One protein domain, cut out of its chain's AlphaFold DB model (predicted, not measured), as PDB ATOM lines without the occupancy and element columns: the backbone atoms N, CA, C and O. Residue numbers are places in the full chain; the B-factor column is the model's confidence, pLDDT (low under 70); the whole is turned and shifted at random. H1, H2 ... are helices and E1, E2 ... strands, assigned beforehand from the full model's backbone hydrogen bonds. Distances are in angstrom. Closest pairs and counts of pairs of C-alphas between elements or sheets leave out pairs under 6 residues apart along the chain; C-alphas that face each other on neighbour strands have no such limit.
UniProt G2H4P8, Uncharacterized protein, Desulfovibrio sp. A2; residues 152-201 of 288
ATOM      1  N   ASN A 152     -28.496  13.990   4.362       95.88
ATOM      2  CA  ASN A 152     -28.231  15.206   3.590       95.88
ATOM      3  C   ASN A 152     -27.018  15.995   4.111       95.88
ATOM      4  O   ASN A 152     -26.890  17.192   3.847       95.88
ATOM      5  N   GLY A 153     -26.166  15.348   4.911       95.38
ATOM      6  CA  GLY A 153     -25.010  15.997   5.515       95.38
ATOM      7  C   GLY A 153     -25.349  16.979   6.640       95.38
ATOM      8  O   GLY A 153     -24.500  17.792   6.995       95.38
ATOM      9  N   SER A 154     -26.560  16.976   7.199       96.75
ATOM     10  CA  SER A 154     -26.930  17.880   8.300       96.75
ATOM     11  C   SER A 154     -26.158  17.603   9.598       96.75
ATOM     12  O   SER A 154     -25.663  16.502   9.843       96.75
ATOM     13  N   VAL A 155     -26.042  18.641  10.431       97.75
ATOM     14  CA  VAL A 155     -25.567  18.542  11.818       97.75
ATOM     15  C   VAL A 155     -26.781  18.350  12.710       97.75
ATOM     16  O   VAL A 155     -27.721  19.141  12.653       97.75
ATOM     17  N   VAL A 156     -26.771  17.299  13.524       97.06
ATOM     18  CA  VAL A 156     -27.929  16.882  14.317       97.06
ATOM     19  C   VAL A 156     -27.577  16.851  15.794       97.06
ATOM     20  O   VAL A 156     -26.536  16.325  16.178       97.06
ATOM     21  N   SER A 157     -28.463  17.394  16.628       96.50
ATOM     22  CA  SER A 157     -28.290  17.422  18.080       96.50
ATOM     23  C   SER A 157     -28.417  16.030  18.699       96.50
ATOM     24  O   SER A 157     -29.449  15.363  18.563       96.50
ATOM     25  N   LEU A 158     -27.394  15.621  19.452       95.62
ATOM     26  CA  LEU A 158     -27.422  14.398  20.255       95.62
ATOM     27  C   LEU A 158     -28.286  14.551  21.515       95.62
ATOM     28  O   LEU A 158     -28.645  13.549  22.119       95.62
ATOM     29  N   ALA A 159     -28.667  15.774  21.901       95.19
ATOM     30  CA  ALA A 159     -29.652  15.971  22.964       95.19
ATOM     31  C   ALA A 159     -31.060  15.554  22.502       95.19
ATOM     32  O   ALA A 159     -31.816  14.968  23.269       95.19
ATOM     33  N   THR A 160     -31.396  15.820  21.235       92.94
ATOM     34  CA  THR A 160     -32.680  15.420  20.636       92.94
ATOM     35  C   THR A 160     -32.676  13.951  20.214       92.94
ATOM     36  O   THR A 160     -33.665  13.252  20.416       92.94
ATOM     37  N   PHE A 161     -31.562  13.467  19.651       93.00
ATOM     38  CA  PHE A 161     -31.423  12.093  19.159       93.00
ATOM     39  C   PHE A 161     -30.199  11.384  19.769       93.00
ATOM     40  O   PHE A 161     -29.239  11.071  19.057       93.00
ATOM     41  N   PRO A 162     -30.212  11.077  21.079       92.19
ATOM     42  CA  PRO A 162     -29.045  10.530  21.783       92.19
ATOM     43  C   PRO A 162     -28.593   9.171  21.246       92.19
ATOM     44  O   PRO A 162     -27.406   8.844  21.268       92.19
ATOM     45  N   ARG A 163     -29.520   8.369  20.709       92.00
ATOM     46  CA  ARG A 163     -29.204   7.034  20.185       92.00
ATOM     47  C   ARG A 163     -28.460   7.051  18.849       92.00
ATOM     48  O   ARG A 163     -27.929   6.011  18.470       92.00
ATOM     49  N   LEU A 164     -28.336   8.204  18.177       92.56
ATOM     50  CA  LEU A 164     -27.482   8.339  16.987       92.56
ATOM     51  C   LEU A 164     -26.000   8.097  17.285       92.56
ATOM     52  O   LEU A 164     -25.252   7.793  16.362       92.56
ATOM     53  N   LEU A 165     -25.581   8.134  18.555       93.56
ATOM     54  CA  LEU A 165     -24.241   7.702  18.962       93.56
ATOM     55  C   LEU A 165     -23.916   6.258  18.554       93.56
ATOM     56  O   LEU A 165     -22.746   5.918  18.455       93.56
ATOM     57  N   ARG A 166     -24.914   5.414  18.259       93.06
ATOM     58  CA  ARG A 166     -24.680   4.078  17.685       93.06
ATOM     59  C   ARG A 166     -24.040   4.112  16.297       93.06
ATOM     60  O   ARG A 166     -23.364   3.160  15.935       93.06
ATOM     61  N   ALA A 167     -24.260   5.184  15.535       92.69
ATOM     62  CA  ALA A 167     -23.621   5.397  14.241       92.69
ATOM     63  C   ALA A 167     -22.279   6.132  14.357       92.69
ATOM     64  O   ALA A 167     -21.590   6.275  13.351       92.69
ATOM     65  N   TRP A 168     -21.914   6.628  15.546       95.06
ATOM     66  CA  TRP A 168     -20.679   7.383  15.724       95.06
ATOM     67  C   TRP A 168     -19.468   6.513  15.391       95.06
ATOM     68  O   TRP A 168     -19.325   5.406  15.904       95.06
ATOM     69  N   VAL A 169     -18.570   7.060  14.574       93.25
ATOM     70  CA  VAL A 169     -17.320   6.403  14.155       93.25
ATOM     71  C   VAL A 169     -16.327   6.174  15.302       93.25
ATOM     72  O   VAL A 169     -15.332   5.480  15.132       93.25
ATOM     73  N   GLY A 170     -16.597   6.735  16.482       94.75
ATOM     74  CA  GLY A 170     -15.722   6.661  17.644       94.75
ATOM     75  C   GLY A 170     -14.658   7.757  17.661       94.75
ATOM     76  O   GLY A 170     -14.507   8.537  16.722       94.75
ATOM     77  N   GLU A 171     -13.930   7.828  18.774       95.25
ATOM     78  CA  GLU A 171     -12.933   8.872  19.042       95.25
ATOM     79  C   GLU A 171     -11.812   8.882  17.994       95.25
ATOM     80  O   GLU A 171     -11.483   9.927  17.437       95.25
ATOM     81  N   THR A 172     -11.257   7.702  17.699       94.88
ATOM     82  CA  THR A 172     -10.093   7.528  16.822       94.88
ATOM     83  C   THR A 172     -10.342   8.064  15.416       94.88
ATOM     84  O   THR A 172      -9.501   8.780  14.875       94.88
ATOM     85  N   ASP A 173     -11.515   7.777  14.856       93.19
ATOM     86  CA  ASP A 173     -11.847   8.130  13.476       93.19
ATOM     87  C   ASP A 173     -12.584   9.474  13.370       93.19
ATOM     88  O   ASP A 173     -12.823   9.974  12.271       93.19
ATOM     89  N   ASN A 174     -12.905  10.133  14.491       95.75
ATOM     90  CA  ASN A 174     -13.661  11.391  14.493       95.75
ATOM     91  C   ASN A 174     -12.971  12.511  13.691       95.75
ATOM     92  O   ASN A 174     -13.627  13.368  13.087       95.75
ATOM     93  N   ALA A 175     -11.636  12.511  13.692       93.94
ATOM     94  CA  ALA A 175     -10.822  13.515  13.018       93.94
ATOM     95  C   ALA A 175     -10.808  13.359  11.488       93.94
ATOM     96  O   ALA A 175     -10.653  14.356  10.783       93.94
ATOM     97  N   THR A 176     -10.980  12.139  10.976       92.56
ATOM     98  CA  THR A 176     -10.749  11.797   9.562       92.56
ATOM     99  C   THR A 176     -12.003  11.315   8.838       92.56
ATOM    100  O   THR A 176     -12.093  11.492   7.625       92.56
ATOM    101  N   ALA A 177     -12.981  10.748   9.546       92.06
ATOM    102  CA  ALA A 177     -14.177  10.179   8.939       92.06
ATOM    103  C   ALA A 177     -14.986  11.219   8.160       92.06
ATOM    104  O   ALA A 177     -15.218  12.336   8.624       92.06
ATOM    105  N   GLU A 178     -15.488  10.845   6.990       90.88
ATOM    106  CA  GLU A 178     -16.273  11.748   6.142       90.88
ATOM    107  C   GLU A 178     -17.663  12.050   6.716       90.88
ATOM    108  O   GLU A 178     -18.211  13.128   6.487       90.88
ATOM    109  N   ALA A 179     -18.211  11.133   7.513       93.44
ATOM    110  CA  ALA A 179     -19.540  11.222   8.099       93.44
ATOM    111  C   ALA A 179     -19.597  10.563   9.481       93.44
ATOM    112  O   ALA A 179     -18.667   9.874   9.894       93.44
ATOM    113  N   PHE A 180     -20.702  10.796  10.187       95.62
ATOM    114  CA  PHE A 180     -20.997  10.279  11.524       95.62
ATOM    115  C   PHE A 180     -19.917  10.567  12.568       95.62
ATOM    116  O   PHE A 180     -19.742   9.814  13.520       95.62
ATOM    117  N   TYR A 181     -19.218  11.687  12.419       96.38
ATOM    118  CA  TYR A 181     -18.322  12.229  13.430       96.38
ATOM    119  C   TYR A 181     -19.071  13.224  14.324       96.38
ATOM    120  O   TYR A 181     -19.986  13.932  13.885       96.38
ATOM    121  N   ARG A 182     -18.668  13.294  15.591       97.75
ATOM    122  CA  ARG A 182     -19.123  14.302  16.544       97.75
ATOM    123  C   ARG A 182     -18.520  15.665  16.230       97.75
ATOM    124  O   ARG A 182     -17.374  15.793  15.779       97.75
ATOM    125  N   CYS A 183     -19.337  16.684  16.441       97.69
ATOM    126  CA  CYS A 183     -19.028  18.071  16.158       97.69
ATOM    127  C   CYS A 183     -19.804  19.023  17.077       97.69
ATOM    128  O   CYS A 183     -20.706  18.622  17.819       97.69
ATOM    129  N   THR A 184     -19.431  20.298  17.035       97.69
ATOM    130  CA  THR A 184     -20.224  21.391  17.603       97.69
ATOM    131  C   THR A 184     -21.503  21.617  16.788       97.69
ATOM    132  O   THR A 184     -21.671  21.066  15.700       97.69
ATOM    133  N   ASP A 185     -22.404  22.459  17.287       96.88
ATOM    134  CA  ASP A 185     -23.601  22.913  16.563       96.88
ATOM    135  C   ASP A 185     -23.272  23.579  15.212       96.88
ATOM    136  O   ASP A 185     -23.977  23.383  14.223       96.88
ATOM    137  N   ALA A 186     -22.145  24.289  15.139       96.06
ATOM    138  CA  ALA A 186     -21.599  24.862  13.911       96.06
ATOM    139  C   ALA A 186     -20.985  23.813  12.956       96.06
ATOM    140  O   ALA A 186     -20.529  24.153  11.864       96.06
ATOM    141  N   GLY A 187     -20.950  22.536  13.348       95.06
ATOM    142  CA  GLY A 187     -20.405  21.446  12.544       95.06
ATOM    143  C   GLY A 187     -18.881  21.351  12.551       95.06
ATOM    144  O   GLY A 187     -18.321  20.678  11.685       95.06
ATOM    145  N   VAL A 188     -18.209  22.006  13.504       96.25
ATOM    146  CA  VAL A 188     -16.756  21.895  13.697       96.25
ATOM    147  C   VAL A 188     -16.457  20.585  14.415       96.25
ATOM    148  O   VAL A 188     -17.066  20.304  15.444       96.25
ATOM    149  N   ARG A 189     -15.535  19.777  13.879       96.69
ATOM    150  CA  ARG A 189     -15.164  18.477  14.456       96.69
ATOM    151  C   ARG A 189     -14.700  18.635  15.899       96.69
ATOM    152  O   ARG A 189     -13.772  19.386  16.177       96.69
ATOM    153  N   ASP A 190     -15.337  17.876  16.776       96.31
ATOM    154  CA  ASP A 190     -15.015  17.792  18.192       96.31
ATOM    155  C   ASP A 190     -15.546  16.454  18.693       96.31
ATOM    156  O   ASP A 190     -16.750  16.195  18.637       96.31
ATOM    157  N   ALA A 191     -14.656  15.589  19.162       94.81
ATOM    158  CA  ALA A 191     -15.044  14.269  19.625       94.81
ATOM    159  C   ALA A 191     -15.850  14.317  20.938       94.81
ATOM    160  O   ALA A 191     -16.615  13.396  21.215       94.81
ATOM    161  N   ALA A 192     -15.784  15.430  21.681       95.00
ATOM    162  CA  ALA A 192     -16.662  15.750  22.807       95.00
ATOM    163  C   ALA A 192     -17.912  16.560  22.395       95.00
ATOM    164  O   ALA A 192     -18.764  16.851  23.240       95.00
ATOM    165  N   GLY A 193     -18.072  16.864  21.105       95.50
ATOM    166  CA  GLY A 193     -19.133  17.712  20.571       95.50
ATOM    167  C   GLY A 193     -20.542  17.173  20.828       95.50
ATOM    168  O   GLY A 193     -20.780  15.966  20.893       95.50
ATOM    169  N   THR A 194     -21.514  18.064  20.994       97.38
ATOM    170  CA  THR A 194     -22.911  17.715  21.328       97.38
ATOM    171  C   THR A 194     -23.770  17.377  20.110       97.38
ATOM    172  O   THR A 194     -24.953  17.063  20.257       97.38
ATOM    173  N   HIS A 195     -23.197  17.436  18.911       97.81
ATOM    174  CA  HIS A 195     -23.873  17.148  17.657       97.81
ATOM    175  C   HIS A 195     -23.128  16.073  16.866       97.81
ATOM    176  O   HIS A 195     -21.957  15.793  17.113       97.81
ATOM    177  N   ILE A 196     -23.810  15.471  15.896       97.25
ATOM    178  CA  ILE A 196     -23.238  14.512  14.952       97.25
ATOM    179  C   ILE A 196     -23.511  14.977  13.520       97.25
ATOM    180  O   ILE A 196     -24.616  15.421  13.204       97.25
ATOM    181  N   ARG A 197     -22.501  14.895  12.651       97.06
ATOM    182  CA  ARG A 197     -22.658  15.157  11.216       97.06
ATOM    183  C   ARG A 197     -23.157  13.891  10.531       97.06
ATOM    184  O   ARG A 197     -22.502  12.859  10.619       97.06
ATOM    185  N   LEU A 198     -24.275  13.961   9.818       96.44
ATOM    186  CA  LEU A 198     -24.769  12.834   9.022       96.44
ATOM    187  C   LEU A 198     -23.975  12.660   7.723       96.44
ATOM    188  O   LEU A 198     -23.327  13.587   7.243       96.44
ATOM    189  N   LEU A 199     -24.065  11.470   7.132       95.44
ATOM    190  CA  LEU A 199     -23.634  11.234   5.754       95.44
ATOM    191  C   LEU A 199     -24.524  12.021   4.779       95.44
ATOM    192  O   LEU A 199     -25.713  12.208   5.043       95.44
ATOM    193  N   ASP A 200     -23.969  12.473   3.654       95.56
ATOM    194  CA  ASP A 200     -24.755  12.981   2.525       95.56
ATOM    195  C   ASP A 200     -24.822  11.905   1.438       95.56
ATOM    196  O   ASP A 200     -23.823  11.595   0.791       95.56
ATOM    197  N   MET A 201     -25.997  11.295   1.278       94.75
ATOM    198  CA  MET A 201     -26.244  10.264   0.269       94.75
ATOM    199  C   MET A 201     -27.014  10.787  -0.950       94.75
ATOM    200  O   MET A 201     -27.411  10.010  -1.822       94.75
TER     201      MET A 201
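Overview. This is residues 152 to 201 of the 288 residues of an uncharacterized protein of Desulfovibrio sp. A2 (UniProt G2H4P8). This is a small, rounded domain with little regular structure: two short strands side by side, E1 and E2, a short helix of 6 residues, H1, near them, and a long unnamed stretch, residues 168 to 194, winding in wide loops between H1 and E2. The printed part has 50 residues, 12 of them in named elements, which run E1, H1, E2; the sheet E1 - E2 is antiparallel and the class is mixed. It is compact, with a radius of gyration of the C-alphas of 9.3 A and spans of 24 by 24 by 21 A.

Arrangement. E1, residues 155 to 157, and E2, residues 195 to 197, are antiparallel neighbours at 151 degrees. N 156 and O 196 are within hydrogen-bond range at 2.9 A, as are N 196 and O 156 at 2.9 A. The closest C-alphas of H1, residues 162 to 167, and E2 are those of Leu 164 and Ile 196, 7.8 A apart. In H1, 0 of 2 O i to N i+4 pairs are within range, but 3 of 3 O i to N i+3 pairs are.

Along the chain. E1 begins at C-alpha 155 (-25.567, 18.542, 11.818), and E2 ends at C-alpha 197 (-22.658, 15.157, 11.216); each spans 6.9 A. H1 spans 10.6 A from C-alpha 162 (-29.045, 10.530, 21.783).

Size, cuts and confidence. The C-alphas farthest apart, those of Ala 192 and Met 201, are 25.1 A apart. The link E1 to H1 is tight and H1 to E2 is long, with 27 residues. The printed part has no cut, and no printed residue is under 70 in pLDDT.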